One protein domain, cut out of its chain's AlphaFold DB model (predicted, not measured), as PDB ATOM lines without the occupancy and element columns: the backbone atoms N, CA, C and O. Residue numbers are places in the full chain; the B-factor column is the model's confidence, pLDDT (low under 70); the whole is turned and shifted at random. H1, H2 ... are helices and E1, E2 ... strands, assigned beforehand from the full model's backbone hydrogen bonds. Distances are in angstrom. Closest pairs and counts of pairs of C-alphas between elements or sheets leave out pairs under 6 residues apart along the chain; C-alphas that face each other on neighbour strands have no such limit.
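What this domain is: This is residues 209 to 370 of the 516 residues of a protein of Halobacteriovorax sp. Y22 (UniProt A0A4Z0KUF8). Two lobes stand end to end along the longest axis: residues 209 to 287 form a curled sheet of five strands wrapped round the short helix H2, and residues 292 to 370 form a smaller three-stranded sheet with H4 over it and the hairpin E10 and E11 at the far end. H4 packs on both E7 and E11, H3 packs on the edge strand E9, and a 20-residue loop with no named element, residues 248 to 267, belongs to the first lobe. The printed part has 162 residues, with four named helices and eleven named strands in the order E1 E2 H1 E3 E4 H2 E5 E6 H3 E7 H4 E8 E9 E10 E11. The sheets, E4 E3 E2 E1 E5, E7 E8 E9 and E10 E11, are antiparallel, and the class is mixed, helices and strands. The whole is compact, with a radius of gyration of the C-alphas of 16.8 A and spans of 48 by 33 by 31 A.

How they stand to each other: The largest sheet holds E4 (268 to 271), E3 (242 to 247), E2 (218 to 222), E1 (210 to 213) and E5 (285 to 287), in that order; it is strongly twisted, and its curl is 136 degrees. N 270 and O 243 of E4 and E3 are 2.9 A apart, N 222 and O 244 of E2 and E3 3.0 A, N 211 and O 219 of E1 and E2 2.9 A, and N 212 and O 286 of E1 and E5 2.8 A, each within hydrogen-bond range. This sheet curls round H2 (276 to 282), whose closest C-alphas to E5 are those of Leu 280 and Tyr 286, 6.5 A apart. H1 (233 to 236) only grazes the sheet; H1 and H2 are close but not clearly touching, with the C-alphas of Leu 236 and Leu 276 at 7.5 A. Between the lobes, the closest C-alphas of E5 and E7 (311 to 315) are those of Tyr 286 and Ile 311, at 7.6 A. E7, E8 (337 to 343) and E9 (346 to 352) are neighbours in that order; N 313 and O 340 are 2.9 A apart, and N 348 and O 341 in the hairpin E8 and E9 2.8 A. H4 (323 to 332) is on this sheet at a height over the sheet of 9.5 A, over E7 and only just over E8, with 3 C-alphas. Its line and that of E7 stand at 31 degrees on the local plane, only just slantwise to the strands. E9 runs on into E10 (355 to 359) at 64 degrees, and E10 forms a hairpin with E11 (362 to 366), where N 357 and O 364 are 2.8 A apart. The closest C-alphas of H4 and E11 are those of Gln 331 and Lys 365, 5.4 A apart. H3 (300 to 304) only grazes the sheet E7 E8 E9, and its closest C-alphas to E9 are those of Ala 304 and Ile 352, 6.1 A apart. E6 (292 to 295) pairs with no named strand, but its residues 294 to 295 pair antiparallel with residues 369 to 370. In H2, H3 and H4 every O i to N i+4 pair is within hydrogen-bond range; H1 is too short for such a pair.

Where its parts are: E1 begins at C-alpha 210, at (187.468, 210.536, 225.665). From first to last C-alpha E3 measures 17.1 A, E2 13.6 A, E8 18.6 A, E9 18.8 A and H4 14.2 A. H4 begins at C-alpha 323, at (179.201, 209.292, 237.044). E10 and E11 each measure 12.4 A, and E11 ends at C-alpha 366, at (171.045, 201.540, 243.037).

The domain as a whole: The C-alphas farthest apart are those of Asn 263 and Asp 361, at 51.6 A. The printed part has no cut, and the link from E3 to E4, 20 residues, is long. The mean pLDDT of the printed part is 92.6; residues 359 to 360 are under 70.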
ATOM      1  N   PRO A 209     190.582 211.131 228.535       95.06
ATOM      2  CA  PRO A 209     189.884 212.323 228.061       95.06
ATOM      3  C   PRO A 209     189.122 212.036 226.757       95.06
ATOM      4  O   PRO A 209     189.316 212.689 225.737       95.06
ATOM      5  N   ILE A 210     188.287 211.001 226.775       95.38
ATOM      6  CA  ILE A 210     187.468 210.536 225.665       95.38
ATOM      7  C   ILE A 210     186.024 210.901 225.976       95.38
ATOM      8  O   ILE A 210     185.544 210.721 227.098       95.38
ATOM      9  N   VAL A 211     185.327 211.398 224.966       96.38
ATOM     10  CA  VAL A 211     183.918 211.780 225.048       96.38
ATOM     11  C   VAL A 211     183.163 211.251 223.840       96.38
ATOM     12  O   VAL A 211     183.749 210.991 222.786       96.38
ATOM     13  N   LYS A 212     181.847 211.127 223.977       95.62
ATOM     14  CA  LYS A 212     180.940 210.721 222.907       95.62
ATOM     15  C   LYS A 212     179.944 211.834 222.614       95.62
ATOM     16  O   LYS A 212     179.415 212.446 223.538       95.62
ATOM     17  N   SER A 213     179.665 212.093 221.342       95.88
ATOM     18  CA  SER A 213     178.595 213.013 220.962       95.88
ATOM     19  C   SER A 213     177.220 212.365 221.090       95.88
ATOM     20  O   SER A 213     177.082 211.139 221.073       95.88
ATOM     21  N   LYS A 214     176.167 213.187 221.102       94.12
ATOM     22  CA  LYS A 214     174.781 212.695 221.003       94.12
ATOM     23  C   LYS A 214     174.533 211.806 219.774       94.12
ATOM     24  O   LYS A 214     173.695 210.909 219.832       94.12
ATOM     25  N   ASN A 215     175.271 212.033 218.683       92.19
ATOM     26  CA  ASN A 215     175.131 211.296 217.424       92.19
ATOM     27  C   ASN A 215     175.903 209.970 217.415       92.19
ATOM     28  O   ASN A 215     175.671 209.138 216.547       92.19
ATOM     29  N   GLY A 216     176.784 209.755 218.392       91.69
ATOM     30  CA  GLY A 216     177.533 208.516 218.547       91.69
ATOM     31  C   GLY A 216     179.020 208.609 218.219       91.69
ATOM     32  O   GLY A 216     179.743 207.667 218.539       91.69
ATOM     33  N   ASP A 217     179.476 209.727 217.654       94.12
ATOM     34  CA  ASP A 217     180.885 209.957 217.327       94.12
ATOM     35  C   ASP A 217     181.739 210.052 218.593       94.12
ATOM     36  O   ASP A 217     181.300 210.596 219.610       94.12
ATOM     37  N   ILE A 218     182.973 209.557 218.522       94.88
ATOM     38  CA  ILE A 218     183.907 209.544 219.649       94.88
ATOM     39  C   ILE A 218     185.014 210.562 219.397       94.88
ATOM     40  O   ILE A 218     185.599 210.620 218.313       94.88
ATOM     41  N   PHE A 219     185.326 211.338 220.430       96.88
ATOM     42  CA  PHE A 219     186.345 212.370 220.378       96.88
ATOM     43  C   PHE A 219     187.330 212.258 221.532       96.88
ATOM     44  O   PHE A 219     187.005 211.773 222.614       96.88
ATOM     45  N   LEU A 220     188.537 212.750 221.282       96.88
ATOM     46  CA  LEU A 220     189.590 212.951 222.261       96.88
ATOM     47  C   LEU A 220     189.656 214.438 222.611       96.88
ATOM     48  O   LEU A 220     189.665 215.289 221.721       96.88
ATOM     49  N   ILE A 221     189.750 214.732 223.900       96.56
ATOM     50  CA  ILE A 221     189.921 216.072 224.451       96.56
ATOM     51  C   ILE A 221     191.389 216.272 224.825       96.56
ATOM     52  O   ILE A 221     192.014 215.406 225.436       96.56
ATOM     53  N   SER A 222     191.955 217.420 224.461       94.88
ATOM     54  CA  SER A 222     193.312 217.807 224.852       94.88
ATOM     55  C   SER A 222     193.374 219.269 225.276       94.88
ATOM     56  O   SER A 222     192.623 220.097 224.770       94.88
ATOM     57  N   ASN A 223     194.318 219.609 226.152       93.00
ATOM     58  CA  ASN A 223     194.682 220.993 226.477       93.00
ATOM     59  C   ASN A 223     195.704 221.601 225.497       93.00
ATOM     60  O   ASN A 223     196.208 222.694 225.731       93.00
ATOM     61  N   SER A 224     196.045 220.901 224.412       92.06
ATOM     62  CA  SER A 224     196.969 221.395 223.389       92.06
ATOM     63  C   SER A 224     196.402 221.206 221.987       92.06
ATOM     64  O   SER A 224     195.530 220.367 221.765       92.06
ATOM     65  N   ASN A 225     196.958 221.929 221.013       92.12
ATOM     66  CA  ASN A 225     196.612 221.786 219.596       92.12
ATOM     67  C   ASN A 225     197.107 220.466 218.961       92.12
ATOM     68  O   ASN A 225     197.042 220.307 217.743       92.12
ATOM     69  N   LYS A 226     197.593 219.521 219.775       93.44
ATOM     70  CA  LYS A 226     197.952 218.163 219.372       93.44
ATOM     71  C   LYS A 226     197.178 217.144 220.209       93.44
ATOM     72  O   LYS A 226     197.034 217.333 221.419       93.44
ATOM     73  N   PRO A 227     196.731 216.031 219.610       93.38
ATOM     74  CA  PRO A 227     196.028 214.992 220.346       93.38
ATOM     75  C   PRO A 227     196.973 214.306 221.345       93.38
ATOM     76  O   PRO A 227     198.085 213.899 221.003       93.38
ATOM     77  N   SER A 228     196.533 214.176 222.598       91.69
ATOM     78  CA  SER A 228     197.321 213.594 223.687       91.69
ATOM     79  C   SER A 228     196.422 212.944 224.730       91.69
ATOM     80  O   SER A 228     195.416 213.519 225.128       91.69
ATOM     81  N   THR A 229     196.826 211.770 225.217       90.94
ATOM     82  CA  THR A 229     196.201 211.063 226.350       90.94
ATOM     83  C   THR A 229     197.065 211.152 227.612       90.94
ATOM     84  O   THR A 229     196.994 210.276 228.471       90.94
ATOM     85  N   LYS A 230     197.963 212.147 227.694       90.44
ATOM     86  CA  LYS A 230     198.898 212.302 228.823       90.44
ATOM     87  C   LYS A 230     198.172 212.551 230.147       90.44
ATOM     88  O   LYS A 230     198.630 212.066 231.177       90.44
ATOM     89  N   TYR A 231     197.085 213.314 230.097       92.19
ATOM     90  CA  TYR A 231     196.288 213.708 231.252       92.19
ATOM     91  C   TYR A 231     194.880 213.133 231.125       92.19
ATOM     92  O   TYR A 231     194.336 213.052 230.022       92.19
ATOM     93  N   SER A 232     194.319 212.717 232.254       94.25
ATOM     94  CA  SER A 232     192.917 212.325 232.382       94.25
ATOM     95  C   SER A 232     191.967 213.507 232.211       94.25
ATOM     96  O   SER A 232     192.378 214.666 232.248       94.25
ATOM     97  N   LEU A 233     190.677 213.217 232.060       94.00
ATOM     98  CA  LEU A 233     189.647 214.243 231.991       94.00
ATOM     99  C   LEU A 233     189.606 215.092 233.270       94.00
ATOM    100  O   LEU A 233     189.457 216.304 233.188       94.00
ATOM    101  N   GLU A 234     189.786 214.474 234.439       94.12
ATOM    102  CA  GLU A 234     189.840 215.170 235.726       94.12
ATOM    103  C   GLU A 234     191.098 216.035 235.873       94.12
ATOM    104  O   GLU A 234     191.020 217.146 236.391       94.12
ATOM    105  N   GLU A 235     192.256 215.558 235.406       94.06
ATOM    106  CA  GLU A 235     193.496 216.349 235.393       94.06
ATOM    107  C   GLU A 235     193.378 217.557 234.456       94.06
ATOM    108  O   GLU A 235     193.863 218.639 234.780       94.06
ATOM    109  N   LEU A 236     192.706 217.401 233.308       93.50
ATOM    110  CA  LEU A 236     192.438 218.508 232.389       93.50
ATOM    111  C   LEU A 236     191.500 219.557 233.002       93.50
ATOM    112  O   LEU A 236     191.605 220.723 232.636       93.50
ATOM    113  N   SER A 237     190.639 219.205 233.958       89.56
ATOM    114  CA  SER A 237     189.822 220.191 234.680       89.56
ATOM    115  C   SER A 237     190.652 221.155 235.541       89.56
ATOM    116  O   SER A 237     190.140 222.182 235.983       89.56
ATOM    117  N   ILE A 238     191.933 220.863 235.793       89.06
ATOM    118  CA  ILE A 238     192.812 221.719 236.595       89.06
ATOM    119  C   ILE A 238     193.306 222.888 235.732       89.06
ATOM    120  O   ILE A 238     194.238 222.745 234.947       89.06
ATOM    121  N   ASN A 239     192.709 224.069 235.919       75.69
ATOM    122  CA  ASN A 239     193.136 225.348 235.328       75.69
ATOM    123  C   ASN A 239     193.161 225.410 233.787       75.69
ATOM    124  O   ASN A 239     193.796 226.301 233.219       75.69
ATOM    125  N   THR A 240     192.467 224.512 233.089       82.56
ATOM    126  CA  THR A 240     192.358 224.598 231.629       82.56
ATOM    127  C   THR A 240     191.255 225.574 231.251       82.56
ATOM    128  O   THR A 240     190.091 225.328 231.537       82.56
ATOM    129  N   GLN A 241     191.623 226.663 230.577       90.38
ATOM    130  CA  GLN A 241     190.668 227.639 230.038       90.38
ATOM    131  C   GLN A 241     190.109 227.222 228.678       90.38
ATOM    132  O   GLN A 241     189.029 227.652 228.302       90.38
ATOM    133  N   LYS A 242     190.833 226.375 227.940       94.50
ATOM    134  CA  LYS A 242     190.477 225.989 226.577       94.50
ATOM    135  C   LYS A 242     190.919 224.570 226.262       94.50
ATOM    136  O   LYS A 242     192.061 224.198 226.537       94.50
ATOM    137  N   VAL A 243     190.039 223.801 225.629       96.38
ATOM    138  CA  VAL A 243     190.338 222.451 225.138       96.38
ATOM    139  C   VAL A 243     190.090 222.310 223.641       96.38
ATOM    140  O   VAL A 243     189.275 223.012 223.043       96.38
ATOM    141  N   TYR A 244     190.793 221.355 223.047       96.81
ATOM    142  CA  TYR A 244     190.755 221.017 221.633       96.81
ATOM    143  C   TYR A 244     190.173 219.615 221.462       96.81
ATOM    144  O   TYR A 244     190.538 218.682 222.182       96.81
ATOM    145  N   VAL A 245     189.266 219.476 220.498       97.44
ATOM    146  CA  VAL A 245     188.526 218.246 220.216       97.44
ATOM    147  C   VAL A 245     189.086 217.596 218.955       97.44
ATOM    148  O   VAL A 245     189.120 218.219 217.892       97.44
ATOM    149  N   PHE A 246     189.485 216.332 219.062       97.44
ATOM    150  CA  PHE A 246     190.054 215.538 217.972       97.44
ATOM    151  C   PHE A 246     189.200 214.298 217.695       97.44
ATOM    152  O   PHE A 246     188.646 213.726 218.632       97.44
ATOM    153  N   PRO A 247     189.103 213.835 216.439       95.94
ATOM    154  CA  PRO A 247     188.348 212.636 216.108       95.94
ATOM    155  C   PRO A 247     189.095 211.381 216.577       95.94
ATOM    156  O   PRO A 247     190.315 211.270 216.426       95.94
ATOM    157  N   VAL A 248     188.354 210.406 217.103       94.06
ATOM    158  CA  VAL A 248     188.866 209.070 217.441       94.06
ATOM    159  C   VAL A 248     188.306 208.069 216.434       94.06
ATOM    160  O   VAL A 248     187.107 208.060 216.171       94.06
ATOM    161  N   LYS A 249     189.166 207.221 215.853       90.00
ATOM    162  CA  LYS A 249     188.747 206.224 214.853       90.00
ATOM    163  C   LYS A 249     187.999 205.068 215.507       90.00
ATOM    164  O   LYS A 249     186.954 204.647 215.028       90.00
ATOM    165  N   SER A 250     188.562 204.544 216.588       87.44
ATOM    166  CA  SER A 250     187.995 203.442 217.360       87.44
ATOM    167  C   SER A 250     188.624 203.393 218.751       87.44
ATOM    168  O   SER A 250     189.609 204.077 219.033       87.44
ATOM    169  N   ILE A 251     188.044 202.580 219.628       85.88
ATOM    170  CA  ILE A 251     188.652 202.191 220.899       85.88
ATOM    171  C   ILE A 251     189.068 200.734 220.750       85.88
ATOM    172  O   ILE A 251     188.265 199.900 220.335       85.88
ATOM    173  N   ASP A 252     190.323 200.447 221.059       85.00
ATOM    174  CA  ASP A 252     190.860 199.096 221.052       85.00
ATOM    175  C   ASP A 252     190.153 198.241 222.118       85.00
ATOM    176  O   ASP A 252     190.109 198.614 223.290       85.00
ATOM    177  N   SER A 253     189.573 197.110 221.713       77.25
ATOM    178  CA  SER A 253     188.745 196.275 222.590       77.25
ATOM    179  C   SER A 253     189.536 195.505 223.650       77.25
ATOM    180  O   SER A 253     188.950 195.092 224.648       77.25
ATOM    181  N   GLU A 254     190.840 195.295 223.450       73.50
ATOM    182  CA  GLU A 254     191.694 194.567 224.396       73.50
ATOM    183  C   GLU A 254     192.323 195.516 225.419       73.50
ATOM    184  O   GLU A 254     192.369 195.235 226.616       73.50
ATOM    185  N   THR A 255     192.798 196.668 224.950       76.00
ATOM    186  CA  THR A 255     193.566 197.628 225.748       76.00
ATOM    187  C   THR A 255     192.738 198.809 226.247       76.00
ATOM    188  O   THR A 255     193.228 199.575 227.079       76.00
ATOM    189  N   ASN A 256     191.510 198.988 225.743       75.88
ATOM    190  CA  ASN A 256     190.659 200.167 225.947       75.88
ATOM    191  C   ASN A 256     191.344 201.499 225.588       75.88
ATOM    192  O   ASN A 256     190.958 202.563 226.077       75.88
ATOM    193  N   LYS A 257     192.370 201.468 224.730       84.94
ATOM    194  CA  LYS A 257     193.069 202.676 224.284       84.94
ATOM    195  C   LYS A 257     192.388 203.271 223.052       84.94
ATOM    196  O   LYS A 257     191.988 202.530 222.155       84.94
ATOM    197  N   PRO A 258     192.282 204.606 222.962       87.88
ATOM    198  CA  PRO A 258     191.763 205.248 221.768       87.88
ATOM    199  C   PRO A 258     192.781 205.138 220.628       87.88
ATOM    200  O   PRO A 258     193.970 205.410 220.805       87.88
ATOM    201  N   ILE A 259     192.294 204.789 219.444       90.12
ATOM    202  CA  ILE A 259     193.060 204.770 218.201       90.12
ATOM    203  C   ILE A 259     192.738 206.063 217.452       90.12
ATOM    204  O   ILE A 259     191.624 206.267 216.966       90.12
ATOM    205  N   PHE A 260     193.720 206.954 217.361       89.88
ATOM    206  CA  PHE A 260     193.593 208.255 216.706       89.88
ATOM    207  C   PHE A 260     194.863 208.593 215.921       89.88
ATOM    208  O   PHE A 260     195.942 208.059 216.186       89.88
ATOM    209  N   ASP A 261     194.732 209.472 214.929       89.31
ATOM    210  CA  ASP A 261     195.884 210.000 214.201       89.31
ATOM    211  C   ASP A 261     196.602 211.043 215.068       89.31
ATOM    212  O   ASP A 261     195.990 212.009 215.518       89.31
ATOM    213  N   LYS A 262     197.909 210.867 215.294       88.25
ATOM    214  CA  LYS A 262     198.733 211.821 216.059       88.25
ATOM    215  C   LYS A 262     198.816 213.199 215.393       88.25
ATOM    216  O   LYS A 262     199.119 214.174 216.074       88.25
ATOM    217  N   ASN A 263     198.537 213.273 214.094       89.81
ATOM    218  CA  ASN A 263     198.493 214.501 213.306       89.81
ATOM    219  C   ASN A 263     197.054 214.949 212.997       89.81
ATOM    220  O   ASN A 263     196.850 215.787 212.118       89.81
ATOM    221  N   ALA A 264     196.053 214.389 213.691       91.38
ATOM    222  CA  ALA A 264     194.665 214.788 213.514       91.38
ATOM    223  C   ALA A 264     194.496 216.298 213.724       91.38
ATOM    224  O   ALA A 264     195.052 216.885 214.654       91.38
ATOM    225  N   LYS A 265     193.690 216.918 212.861       93.19
ATOM    226  CA  LYS A 265     193.334 218.330 212.991       93.19
ATOM    227  C   LYS A 265     192.287 218.517 214.086       93.19
ATOM    228  O   LYS A 265     191.456 217.638 214.324       93.19
ATOM    229  N   VAL A 266     192.321 219.690 214.706       95.88
ATOM    230  CA  VAL A 266     191.292 220.146 215.642       95.88
ATOM    231  C   VAL A 266     189.962 220.250 214.893       95.88
ATOM    232  O   VAL A 266     189.881 220.903 213.855       95.88
ATOM    233  N   VAL A 267     188.927 219.597 215.418       95.62
ATOM    234  CA  VAL A 267     187.555 219.640 214.878       95.62
ATOM    235  C   VAL A 267     186.752 220.748 215.546       95.62
ATOM    236  O   VAL A 267     185.891 221.362 214.922       95.62
ATOM    237  N   ARG A 268     187.022 220.991 216.831       95.06
ATOM    238  CA  ARG A 268     186.349 222.010 217.634       95.06
ATOM    239  C   ARG A 268     187.274 222.504 218.740       95.06
ATOM    240  O   ARG A 268     188.058 221.729 219.285       95.06
ATOM    241  N   GLU A 269     187.130 223.771 219.087       96.00
ATOM    242  CA  GLU A 269     187.724 224.381 220.273       96.00
ATOM    243  C   GLU A 269     186.603 224.729 221.251       96.00
ATOM    244  O   GLU A 269     185.533 225.171 220.828       96.00
ATOM    245  N   ILE A 270     186.819 224.480 222.539       95.50
ATOM    246  CA  ILE A 270     185.828 224.731 223.586       95.50
ATOM    247  C   ILE A 270     186.494 225.562 224.672       95.50
ATOM    248  O   ILE A 270     187.466 225.119 225.287       95.50
ATOM    249  N   GLU A 271     185.957 226.758 224.895       94.88
ATOM    250  CA  GLU A 271     186.271 227.568 226.068       94.88
ATOM    251  C   GLU A 271     185.619 226.930 227.298       94.88
ATOM    252  O   GLU A 271     184.464 226.496 227.262       94.88
ATOM    253  N   VAL A 272     186.381 226.837 228.378       92.56
ATOM    254  CA  VAL A 272     185.996 226.166 229.614       92.56
ATOM    255  C   VAL A 272     185.650 227.225 230.646       92.56
ATOM    256  O   VAL A 272     186.504 227.990 231.092       92.56
ATOM    257  N   SER A 273     184.384 227.251 231.046       86.19
ATOM    258  CA  SER A 273     183.893 228.106 232.121       86.19
ATOM    259  C   SER A 273     183.507 227.238 233.315       86.19
ATOM    260  O   SER A 273     182.519 226.509 233.253       86.19
ATOM    261  N   GLY A 274     184.275 227.311 234.403       84.69
ATOM    262  CA  GLY A 274     184.044 226.474 235.582       84.69
ATOM    263  C   GLY A 274     184.544 225.044 235.377       84.69
ATOM    264  O   GLY A 274     185.737 224.840 235.159       84.69
ATOM    265  N   ASP A 275     183.654 224.056 235.479       88.75
ATOM    266  CA  ASP A 275     184.008 222.643 235.322       88.75
ATOM    267  C   ASP A 275     184.106 222.239 233.837       88.75
ATOM    268  O   ASP A 275     183.252 222.565 233.001       88.75
ATOM    269  N   LEU A 276     185.160 221.492 233.496       93.31
ATOM    270  CA  LEU A 276     185.393 221.019 232.131       93.31
ATOM    271  C   LEU A 276     184.302 220.054 231.661       93.31
ATOM    272  O   LEU A 276     183.843 220.166 230.527       93.31
ATOM    273  N   LYS A 277     183.873 219.106 232.500       93.81
ATOM    274  CA  LYS A 277     182.864 218.109 232.117       93.81
ATOM    275  C   LYS A 277     181.518 218.782 231.876       93.81
ATOM    276  O   LYS A 277     180.828 218.435 230.920       93.81
ATOM    277  N   GLU A 278     181.178 219.784 232.680       92.94
ATOM    278  CA  GLU A 278     179.999 220.619 232.447       92.94
ATOM    279  C   GLU A 278     180.078 221.365 231.106       92.94
ATOM    280  O   GLU A 278     179.142 221.287 230.303       92.94
ATOM    281  N   SER A 279     181.214 222.012 230.823       94.81
ATOM    282  CA  SER A 279     181.453 222.723 229.557       94.81
ATOM    283  C   SER A 279     181.373 221.785 228.343       94.81
ATOM    284  O   SER A 279     180.819 222.148 227.302       94.81
ATOM    285  N   LEU A 280     181.872 220.551 228.468       96.19
ATOM    286  CA  LEU A 280     181.780 219.523 227.427       96.19
ATOM    287  C   LEU A 280     180.329 219.102 227.177       96.19
ATOM    288  O   LEU A 280     179.878 219.106 226.028       96.19
ATOM    289  N   VAL A 281     179.567 218.819 228.237       95.12
ATOM    290  CA  VAL A 281     178.155 218.426 228.123       95.12
ATOM    291  C   VAL A 281     177.305 219.551 227.528       95.12
ATOM    292  O   VAL A 281     176.421 219.280 226.717       95.12
ATOM    293  N   ALA A 282     177.592 220.813 227.862       94.00
ATOM    294  CA  ALA A 282     176.948 221.975 227.241       94.00
ATOM    295  C   ALA A 282     177.207 222.070 225.723       94.00
ATOM    296  O   ALA A 282     176.426 222.685 225.002       94.00
ATOM    297  N   ASN A 283     178.266 221.421 225.234       94.88
ATOM    298  CA  ASN A 283     178.657 221.341 223.829       94.88
ATOM    299  C   ASN A 283     178.267 220.002 223.160       94.88
ATOM    300  O   ASN A 283     178.844 219.639 222.130       94.88
ATOM    301  N   ASP A 284     177.296 219.264 223.715       95.62
ATOM    302  CA  ASP A 284     176.848 217.941 223.243       95.62
ATOM    303  C   ASP A 284     177.961 216.869 223.237       95.62
ATOM    304  O   ASP A 284     177.921 215.928 222.435       95.62
ATOM    305  N   LEU A 285     178.963 217.000 224.115       96.69
ATOM    306  CA  LEU A 285     180.044 216.034 224.302       96.69
ATOM    307  C   LEU A 285     179.974 215.434 225.707       96.69
ATOM    308  O   LEU A 285     180.190 216.111 226.707       96.69
ATOM    309  N   TYR A 286     179.691 214.140 225.782       97.00
ATOM    310  CA  TYR A 286     179.430 213.448 227.036       97.00
ATOM    311  C   TYR A 286     180.624 212.576 227.426       97.00
ATOM    312  O   TYR A 286     181.064 211.756 226.613       97.00
ATOM    313  N   PRO A 287     181.150 212.716 228.652       96.69
ATOM    314  CA  PRO A 287     182.127 211.785 229.205       96.69
ATOM    315  C   PRO A 287     181.670 210.323 229.093       96.69
ATOM    316  O   PRO A 287     180.487 210.008 229.246       96.69
ATOM    317  N   MET A 288     182.610 209.417 228.799       95.25
ATOM    318  CA  MET A 288     182.285 208.004 228.548       95.25
ATOM    319  C   MET A 288     181.657 207.301 229.758       95.25
ATOM    320  O   MET A 288     180.964 206.297 229.599       95.25
ATOM    321  N   ASP A 289     181.875 207.823 230.964       95.06
ATOM    322  CA  ASP A 289     181.333 207.277 232.202       95.06
ATOM    323  C   ASP A 289     179.814 207.483 232.364       95.06
ATOM    324  O   ASP A 289     179.181 206.758 233.133       95.06
ATOM    325  N   LEU A 290     179.205 208.393 231.596       96.81
ATOM    326  CA  LEU A 290     177.749 208.593 231.533       96.81
ATOM    327  C   LEU A 290     177.031 207.635 230.574       96.81
ATOM    328  O   LEU A 290     175.799 207.634 230.503       96.81
ATOM    329  N   ILE A 291     177.784 206.845 229.809       96.56
ATOM    330  CA  ILE A 291     177.235 205.896 228.843       96.56
ATOM    331  C   ILE A 291     176.977 204.570 229.551       96.56
ATOM    332  O   ILE A 291     177.856 204.019 230.220       96.56
ATOM    333  N   ILE A 292     175.784 204.018 229.356       97.06
ATOM    334  CA  ILE A 292     175.438 202.694 229.864       97.06
ATOM    335  C   ILE A 292     176.188 201.640 229.045       97.06
ATOM    336  O   ILE A 292     175.929 201.458 227.857       97.06
ATOM    337  N   LYS A 293     177.103 200.906 229.678       95.00
ATOM    338  CA  LYS A 293     177.765 199.737 229.084       95.00
ATOM    339  C   LYS A 293     176.838 198.532 229.047       95.00
ATOM    340  O   LYS A 293     176.749 197.844 228.037       95.00
ATOM    341  N   SER A 294     176.162 198.281 230.158       96.00
ATOM    342  CA  SER A 294     175.237 197.166 230.320       96.00
ATOM    343  C   SER A 294     174.256 197.452 231.446       96.00
ATOM    344  O   SER A 294     174.555 198.216 232.367       96.00
ATOM    345  N   VAL A 295     173.104 196.795 231.389       97.25
ATOM    346  CA  VAL A 295     172.055 196.890 232.403       97.25
ATOM    347  C   VAL A 295     171.929 195.544 233.109       97.25
ATOM    348  O   VAL A 295     171.925 194.496 232.464       97.25
ATOM    349  N   GLN A 296     171.867 195.563 234.439       96.25
ATOM    350  CA  GLN A 296     171.673 194.360 235.239       96.25
ATOM    351  C   GLN A 296     170.240 193.845 235.065       96.25
ATOM    352  O   GLN A 296     169.285 194.582 235.299       96.25
ATOM    353  N   MET A 297     170.079 192.566 234.726       94.88
ATOM    354  CA  MET A 297     168.761 191.944 234.574       94.88
ATOM    355  C   MET A 297     167.922 192.078 235.859       94.88
ATOM    356  O   MET A 297     168.435 191.877 236.962       94.88
ATOM    357  N   LYS A 298     166.626 192.383 235.713       95.19
ATOM    358  CA  LYS A 298     165.636 192.619 236.785       95.19
ATOM    359  C   LYS A 298     165.875 193.863 237.652       95.19
ATOM    360  O   LYS A 298     165.120 194.079 238.604       95.19
ATOM    361  N   SER A 299     166.879 194.678 237.338       96.31
ATOM    362  CA  SER A 299     167.142 195.938 238.042       96.31
ATOM    363  C   SER A 299     166.080 197.009 237.751       96.31
ATOM    364  O   SER A 299     165.296 196.863 236.808       96.31
ATOM    365  N   PRO A 300     166.044 198.117 238.517       96.62
ATOM    366  CA  PRO A 300     165.213 199.270 238.176       96.62
ATOM    367  C   PRO A 300     165.449 199.805 236.759       96.62
ATOM    368  O   PRO A 300     164.486 200.125 236.068       96.62
ATOM    369  N   ALA A 301     166.702 199.855 236.300       97.06
ATOM    370  CA  ALA A 301     167.055 200.289 234.950       97.06
ATOM    371  C   ALA A 301     166.499 199.357 233.868       97.06
ATOM    372  O   ALA A 301     165.986 199.833 232.856       97.06
ATOM    373  N   ASP A 302     166.562 198.044 234.102       97.25
ATOM    374  CA  ASP A 302     166.013 197.028 233.196       97.25
ATOM    375  C   ASP A 302     164.491 197.165 233.082       97.25
ATOM    376  O   ASP A 302     163.943 197.276 231.988       97.25
ATOM    377  N   LYS A 303     163.807 197.286 234.227       96.81
ATOM    378  CA  LYS A 303     162.352 197.493 234.293       96.81
ATOM    379  C   LYS A 303     161.910 198.803 233.639       96.81
ATOM    380  O   LYS A 303     160.841 198.846 233.038       96.81
ATOM    381  N   ALA A 304     162.722 199.855 233.746       96.12
ATOM    382  CA  ALA A 304     162.477 201.133 233.083       96.12
ATOM    383  C   ALA A 304     162.745 201.081 231.565       96.12
ATOM    384  O   ALA A 304     162.327 201.982 230.842       96.12
ATOM    385  N   GLY A 305     163.416 200.043 231.056       96.69
ATOM    386  CA  GLY A 305     163.737 199.900 229.634       96.69
ATOM    387  C   GLY A 305     164.955 200.714 229.186       96.69
ATOM    388  O   GLY A 305     165.032 201.126 228.019       96.69
ATOM    389  N   LEU A 306     165.898 200.971 230.098       97.44
ATOM    390  CA  LEU A 306     167.220 201.498 229.752       97.44
ATOM    391  C   LEU A 306     168.028 200.440 229.005       97.44
ATOM    392  O   LEU A 306     167.908 199.247 229.273       97.44
ATOM    393  N   LEU A 307     168.855 200.879 228.060       97.12
ATOM    394  CA  LEU A 307     169.624 199.990 227.193       97.12
ATOM    395  C   LEU A 307     171.105 200.367 227.194       97.12
ATOM    396  O   LEU A 307     171.482 201.510 227.456       97.12
ATOM    397  N   ALA A 308     171.952 199.397 226.847       96.25
ATOM    398  CA  ALA A 308     173.350 199.668 226.543       96.25
ATOM    399  C   ALA A 308     173.459 200.705 225.408       96.25
ATOM    400  O   ALA A 308     172.742 200.634 224.409       96.25
ATOM    401  N   GLY A 309     174.364 201.667 225.569       95.06
ATOM    402  CA  GLY A 309     174.586 202.778 224.647       95.06
ATOM    403  C   GLY A 309     173.806 204.055 224.967       95.06
ATOM    404  O   GLY A 309     174.165 205.096 224.414       95.06
ATOM    405  N   ASP A 310     172.808 204.006 225.856       97.69
ATOM    406  CA  ASP A 310     172.126 205.207 226.349       97.69
ATOM    407  C   ASP A 310     173.111 206.126 227.081       97.69
ATOM    408  O   ASP A 310     173.961 205.661 227.843       97.69
ATOM    409  N   ILE A 311     172.979 207.436 226.869       97.88
ATOM    410  CA  ILE A 311     173.771 208.460 227.563       97.88
ATOM    411  C   ILE A 311     172.884 209.126 228.606       97.88
ATOM    412  O   ILE A 311     171.910 209.780 228.238       97.88
ATOM    413  N   ILE A 312     173.203 208.990 229.889       97.50
ATOM    414  CA  ILE A 312     172.421 209.613 230.962       97.50
ATOM    415  C   ILE A 312     172.784 211.097 231.057       97.50
ATOM    416  O   ILE A 312     173.953 211.444 231.192       97.50
ATOM    417  N   THR A 313     171.784 211.981 230.993       96.62
ATOM    418  CA  THR A 313     172.003 213.438 230.952       96.62
ATOM    419  C   THR A 313     171.352 214.196 232.102       96.62
ATOM    420  O   THR A 313     171.788 215.302 232.427       96.62
ATOM    421  N   ASN A 314     170.321 213.637 232.738       96.56
ATOM    422  CA  ASN A 314     169.602 214.303 233.821       96.56
ATOM    423  C   ASN A 314     168.995 213.296 234.801       96.56
ATOM    424  O   ASN A 314     168.488 212.263 234.366       96.56
ATOM    425  N   VAL A 315     169.004 213.637 236.090       96.25
ATOM    426  CA  VAL A 315     168.341 212.901 237.172       96.25
ATOM    427  C   VAL A 315     167.578 213.895 238.039       96.25
ATOM    428  O   VAL A 315     168.157 214.860 238.535       96.25
ATOM    429  N   GLY A 316     166.285 213.659 238.250       91.62
ATOM    430  CA  GLY A 316     165.469 214.464 239.162       91.62
ATOM    431  C   GLY A 316     165.372 215.940 238.767       91.62
ATOM    432  O   GLY A 316     165.266 216.796 239.635       91.62
ATOM    433  N   GLY A 317     165.454 216.258 237.470       89.56
ATOM    434  CA  GLY A 317     165.438 217.635 236.970       89.56
ATOM    435  C   GLY A 317     166.821 218.285 236.891       89.56
ATOM    436  O   GLY A 317     166.990 219.249 236.144       89.56
ATOM    437  N   GLU A 318     167.845 217.714 237.522       92.44
ATOM    438  CA  GLU A 318     169.212 218.237 237.496       92.44
ATOM    439  C   GLU A 318     170.089 217.543 236.456       92.44
ATOM    440  O   GLU A 318     170.060 216.323 236.278       92.44
ATOM    441  N   ARG A 319     170.895 218.333 235.741       93.75
ATOM    442  CA  ARG A 319     171.822 217.823 234.729       93.75
ATOM    443  C   ARG A 319     172.996 217.109 235.399       93.75
ATOM    444  O   ARG A 319     173.568 217.614 236.361       93.75
ATOM    445  N   VAL A 320     173.392 215.970 234.839       95.44
ATOM    446  CA  VAL A 320     174.583 215.226 235.263       95.44
ATOM    447  C   VAL A 320     175.652 215.283 234.176       95.44
ATOM    448  O   VAL A 320     175.344 215.220 232.987       95.44
ATOM    449  N   TYR A 321     176.908 215.424 234.589       93.56
ATOM    450  CA  TYR A 321     178.076 215.485 233.698       93.56
ATOM    451  C   TYR A 321     179.223 214.561 234.140       93.56
ATOM    452  O   TYR A 321     180.290 214.554 233.536       93.56
ATOM    453  N   SER A 322     179.020 213.782 235.199       92.06
ATOM    454  CA  SER A 322     179.949 212.754 235.663       92.06
ATOM    455  C   SER A 322     179.182 211.624 236.332       92.06
ATOM    456  O   SER A 322     178.069 211.826 236.836       92.06
ATOM    457  N   PHE A 323     179.786 210.440 236.370       91.62
ATOM    458  CA  PHE A 323     179.201 209.292 237.044       91.62
ATOM    459  C   PHE A 323     179.079 209.501 238.558       91.62
ATOM    460  O   PHE A 323     178.087 209.084 239.148       91.62
ATOM    461  N   ASP A 324     180.018 210.215 239.183       88.69
ATOM    462  CA  ASP A 324     179.936 210.552 240.611       88.69
ATOM    463  C   ASP A 324     178.729 211.444 240.914       88.69
ATOM    464  O   ASP A 324     177.992 211.188 241.868       88.69
ATOM    465  N   ARG A 325     178.463 212.444 240.060       91.62
ATOM    466  CA  ARG A 325     177.285 213.305 240.213       91.62
ATOM    467  C   ARG A 325     176.003 212.518 239.965       91.62
ATOM    468  O   ARG A 325     175.063 212.645 240.739       91.62
ATOM    469  N   LEU A 326     175.979 211.658 238.944       94.06
ATOM    470  CA  LEU A 326     174.878 210.719 238.709       94.06
ATOM    471  C   LEU A 326     174.610 209.850 239.947       94.06
ATOM    472  O   LEU A 326     173.473 209.784 240.407       94.06
ATOM    473  N   ARG A 327     175.645 209.224 240.517       91.81
ATOM    474  CA  ARG A 327     175.525 208.394 241.720       91.81
ATOM    475  C   ARG A 327     174.981 209.196 242.898       91.81
ATOM    476  O   ARG A 327     174.047 208.715 243.534       91.81
ATOM    477  N   GLY A 328     175.535 210.382 243.163       91.25
ATOM    478  CA  GLY A 328     175.092 211.275 244.237       91.25
ATOM    479  C   GLY A 328     173.617 211.637 244.097       91.25
ATOM    480  O   GLY A 328     172.834 211.372 245.001       91.25
ATOM    481  N   ARG A 329     173.196 212.079 242.904       93.81
ATOM    482  CA  ARG A 329     171.785 212.392 242.639       93.81
ATOM    483  C   ARG A 329     170.863 211.203 242.863       93.81
ATOM    484  O   ARG A 329     169.797 211.389 243.423       93.81
ATOM    485  N   ILE A 330     171.267 209.991 242.481       94.62
ATOM    486  CA  ILE A 330     170.490 208.771 242.757       94.62
ATOM    487  C   ILE A 330     170.427 208.444 244.261       94.62
ATOM    488  O   ILE A 330     169.440 207.866 244.709       94.62
ATOM    489  N   GLN A 331     171.436 208.806 245.063       93.31
ATOM    490  CA  GLN A 331     171.341 208.667 246.523       93.31
ATOM    491  C   GLN A 331     170.340 209.664 247.123       93.31
ATOM    492  O   GLN A 331     169.595 209.308 248.038       93.31
ATOM    493  N   ASP A 332     170.268 210.870 246.561       92.19
ATOM    494  CA  ASP A 332     169.419 211.961 247.054       92.19
ATOM    495  C   ASP A 332     167.932 211.808 246.687       92.19
ATOM    496  O   ASP A 332     167.097 212.565 247.172       92.19
ATOM    497  N   THR A 333     167.557 210.859 245.820       91.06
ATOM    498  CA  THR A 333     166.155 210.709 245.393       91.06
ATOM    499  C   THR A 333     165.278 210.087 246.474       91.06
ATOM    500  O   THR A 333     165.583 208.993 246.964       91.06
ATOM    501  N   ASP A 334     164.125 210.694 246.743       85.88
ATOM    502  CA  ASP A 334     163.083 210.147 247.615       85.88
ATOM    503  C   ASP A 334     162.034 209.380 246.796       85.88
ATOM    504  O   ASP A 334     160.953 209.871 246.477       85.88
ATOM    505  N   GLY A 335     162.377 208.146 246.418       88.12
ATOM    506  CA  GLY A 335     161.501 207.265 245.646       88.12
ATOM    507  C   GLY A 335     161.708 207.381 244.135       88.12
ATOM    508  O   GLY A 335     162.831 207.252 243.651       88.12
ATOM    509  N   ALA A 336     160.620 207.529 243.376       91.50
ATOM    510  CA  ALA A 336     160.686 207.596 241.918       91.50
ATOM    511  C   ALA A 336     161.325 208.911 241.449       91.50
ATOM    512  O   ALA A 336     160.973 209.991 241.918       91.50
ATOM    513  N   ALA A 337     162.235 208.819 240.486       93.50
ATOM    514  CA  ALA A 337     162.946 209.945 239.910       93.50
ATOM    515  C   ALA A 337     162.828 209.951 238.384       93.50
ATOM    516  O   ALA A 337     162.922 208.913 237.723       93.50
ATOM    517  N   SER A 338     162.681 211.152 237.822       95.06
ATOM    518  CA  SER A 338     162.770 211.357 236.376       95.06
ATOM    519  C   SER A 338     164.217 211.204 235.920       95.06
ATOM    520  O   SER A 338     165.122 211.804 236.502       95.06
ATOM    521  N   LEU A 339     164.435 210.418 234.874       96.62
ATOM    522  CA  LEU A 339     165.736 210.166 234.275       96.62
ATOM    523  C   LEU A 339     165.660 210.507 232.790       96.62
ATOM    524  O   LEU A 339     164.848 209.933 232.066       96.62
ATOM    525  N   LYS A 340     166.524 211.407 232.318       97.38
ATOM    526  CA  LYS A 340     166.616 211.718 230.886       97.38
ATOM    527  C   LYS A 340     167.867 211.108 230.294       97.38
ATOM    528  O   LYS A 340     168.961 211.250 230.847       97.38
ATOM    529  N   VAL A 341     167.704 210.459 229.148       97.62
ATOM    530  CA  VAL A 341     168.805 209.832 228.416       97.62
ATOM    531  C   VAL A 341     168.762 210.200 226.942       97.62
ATOM    532  O   VAL A 341     167.702 210.475 226.383       97.62
ATOM    533  N   ILE A 342     169.916 210.179 226.288       97.75
ATOM    534  CA  ILE A 342     170.009 210.265 224.832       97.75
ATOM    535  C   ILE A 342     170.152 208.850 224.284       97.75
ATOM    536  O   ILE A 342     171.113 208.150 224.604       97.75
ATOM    537  N   ARG A 343     169.210 208.456 223.423       96.69
ATOM    538  CA  ARG A 343     169.236 207.196 222.674       96.69
ATOM    539  C   ARG A 343     169.161 207.505 221.187       96.69
ATOM    540  O   ARG A 343     168.174 208.082 220.728       96.69
ATOM    541  N   ASN A 344     170.184 207.107 220.431       92.56
ATOM    542  CA  ASN A 344     170.285 207.361 218.986       92.56
ATOM    543  C   ASN A 344     170.071 208.851 218.636       92.56
ATOM    544  O   ASN A 344     169.247 209.184 217.786       92.56
ATOM    545  N   GLY A 345     170.738 209.756 219.362       93.00
ATOM    546  CA  GLY A 345     170.641 211.209 219.162       93.00
ATOM    547  C   GLY A 345     169.357 211.879 219.655       93.00
ATOM    548  O   GLY A 345     169.274 213.104 219.622       93.00
ATOM    549  N   LYS A 346     168.366 211.121 220.140       95.88
ATOM    550  CA  LYS A 346     167.090 211.661 220.630       95.88
ATOM    551  C   LYS A 346     167.006 211.588 222.147       95.88
ATOM    552  O   LYS A 346     167.351 210.565 222.737       95.88
ATOM    553  N   LEU A 347     166.505 212.660 222.758       96.62
ATOM    554  CA  LEU A 347     166.209 212.687 224.186       96.62
ATOM    555  C   LEU A 347     164.996 211.795 224.476       96.62
ATOM    556  O   LEU A 347     163.997 211.836 223.756       96.62
ATOM    557  N   LYS A 348     165.101 210.984 225.521       97.38
ATOM    558  CA  LYS A 348     164.041 210.128 226.037       97.38
ATOM    559  C   LYS A 348     163.948 210.298 227.543       97.38
ATOM    560  O   LYS A 348     164.972 210.344 228.222       97.38
ATOM    561  N   ASP A 349     162.718 210.328 228.028       97.12
ATOM    562  CA  ASP A 349     162.416 210.447 229.444       97.12
ATOM    563  C   ASP A 349     161.980 209.086 229.991       97.12
ATOM    564  O   ASP A 349     161.223 208.349 229.357       97.12
ATOM    565  N   PHE A 350     162.473 208.767 231.180       96.75
ATOM    566  CA  PHE A 350     162.201 207.543 231.912       96.75
ATOM    567  C   PHE A 350     161.843 207.887 233.355       96.75
ATOM    568  O   PHE A 350     162.255 208.916 233.888       96.75
ATOM    569  N   GLN A 351     161.086 207.007 233.999       95.88
ATOM    570  CA  GLN A 351     160.855 207.052 235.438       95.88
ATOM    571  C   GLN A 351     161.555 205.857 236.061       95.88
ATOM    572  O   GLN A 351     161.395 204.729 235.590       95.88
ATOM    573  N   ILE A 352     162.353 206.108 237.092       94.88
ATOM    574  CA  ILE A 352     163.122 205.068 237.757       94.88
ATOM    575  C   ILE A 352     162.977 205.181 239.264       94.88
ATOM    576  O   ILE A 352     163.116 206.257 239.830       94.88
ATOM    577  N   THR A 353     162.724 204.054 239.916       95.50
ATOM    578  CA  THR A 353     162.696 203.965 241.376       95.50
ATOM    579  C   THR A 353     163.924 203.179 241.813       95.50
ATOM    580  O   THR A 353     163.962 201.968 241.573       95.50
ATOM    581  N   PRO A 354     164.952 203.827 242.392       95.38
ATOM    582  CA  PRO A 354     166.149 203.134 242.841       95.38
ATOM    583  C   PRO A 354     165.827 202.041 243.863       95.38
ATOM    584  O   PRO A 354     164.983 202.206 244.741       95.38
ATOM    585  N   GLU A 355     166.522 200.915 243.749       94.50
ATOM    586  CA  GLU A 355     166.468 199.829 244.717       94.50
ATOM    587  C   GLU A 355     167.393 200.168 245.886       94.50
ATOM    588  O   GLU A 355     168.572 200.466 245.687       94.50
ATOM    589  N   VAL A 356     166.865 200.117 247.105       92.94
ATOM    590  CA  VAL A 356     167.654 200.305 248.323       92.94
ATOM    591  C   VAL A 356     168.319 198.978 248.680       92.94
ATOM    592  O   VAL A 356     167.633 197.977 248.881       92.94
ATOM    593  N   LYS A 357     169.649 198.966 248.770       88.38
ATOM    594  CA  LYS A 357     170.426 197.825 249.259       88.38
ATOM    595  C   LYS A 357     171.278 198.237 250.443       88.38
ATOM    596  O   LYS A 357     171.921 199.281 250.420       88.38
ATOM    597  N   THR A 358     171.320 197.381 251.450       85.81
ATOM    598  CA  THR A 358     172.234 197.519 252.583       85.81
ATOM    599  C   THR A 358     173.504 196.729 252.278       85.81
ATOM    600  O   THR A 358     173.433 195.532 251.990       85.81
ATOM    601  N   GLN A 359     174.656 197.397 252.292       68.94
ATOM    602  CA  GLN A 359     175.968 196.787 252.098       68.94
ATOM    603  C   GLN A 359     176.852 197.139 253.299       68.94
ATOM    604  O   GLN A 359     177.324 198.265 253.422       68.94
ATOM    605  N   GLY A 360     177.060 196.172 254.197       68.81
ATOM    606  CA  GLY A 360     177.669 196.453 255.502       68.81
ATOM    607  C   GLY A 360     176.768 197.374 256.326       68.81
ATOM    608  O   GLY A 360     175.570 197.115 256.424       68.81
ATOM    609  N   ASP A 361     177.336 198.459 256.853       70.50
ATOM    610  CA  ASP A 361     176.610 199.489 257.610       70.50
ATOM    611  C   ASP A 361     176.039 200.612 256.719       70.50
ATOM    612  O   ASP A 361     175.324 201.491 257.200       70.50
ATOM    613  N   GLU A 362     176.323 200.599 255.411       78.00
ATOM    614  CA  GLU A 362     175.870 201.637 254.483       78.00
ATOM    615  C   GLU A 362     174.606 201.224 253.723       78.00
ATOM    616  O   GLU A 362     174.467 200.105 253.217       78.00
ATOM    617  N   THR A 363     173.675 202.168 253.599       86.00
ATOM    618  CA  THR A 363     172.489 202.024 252.751       86.00
ATOM    619  C   THR A 363     172.731 202.746 251.434       86.00
ATOM    620  O   THR A 363     172.896 203.963 251.414       86.00
ATOM    621  N   VAL A 364     172.730 201.999 250.331       90.69
ATOM    622  CA  VAL A 364     172.964 202.523 248.983       90.69
ATOM    623  C   VAL A 364     171.732 202.345 248.100       90.69
ATOM    624  O   VAL A 364     171.106 201.286 248.064       90.69
ATOM    625  N   LYS A 365     171.388 203.389 247.350       93.88
ATOM    626  CA  LYS A 365     170.338 203.375 246.325       93.88
ATOM    627  C   LYS A 365     170.963 203.057 244.972       93.88
ATOM    628  O   LYS A 365     171.898 203.729 244.539       93.88
ATOM    629  N   LEU A 366     170.467 202.032 244.286       94.06
ATOM    630  CA  LEU A 366     171.045 201.540 243.037       94.06
ATOM    631  C   LEU A 366     169.985 201.421 241.947       94.06
ATOM    632  O   LEU A 366     168.870 200.968 242.181       94.06
ATOM    633  N   ILE A 367     170.370 201.765 240.719       95.31
ATOM    634  CA  ILE A 367     169.518 201.583 239.537       95.31
ATOM    635  C   ILE A 367     169.938 200.399 238.659       95.31
ATOM    636  O   ILE A 367     169.172 199.997 237.794       95.31
ATOM    637  N   GLY A 368     171.113 199.802 238.895       94.44
ATOM    638  CA  GLY A 368     171.586 198.610 238.174       94.44
ATOM    639  C   GLY A 368     172.150 198.877 236.775       94.44
ATOM    640  O   GLY A 368     172.021 198.033 235.888       94.44
ATOM    641  N   VAL A 369     172.782 200.036 236.568       95.88
ATOM    642  CA  VAL A 369     173.532 200.355 235.341       95.88
ATOM    643  C   VAL A 369     175.032 200.207 235.577       95.88
ATOM    644  O   VAL A 369     175.543 200.612 236.620       95.88
ATOM    645  N   TYR A 370     175.744 199.665 234.593       93.88
ATOM    646  CA  TYR A 370     177.205 199.645 234.569       93.88
ATOM    647  C   TYR A 370     177.715 200.698 233.591       93.88
ATOM    648  O   TYR A 370     177.255 200.766 232.450       93.88
TER     649      TYR A 370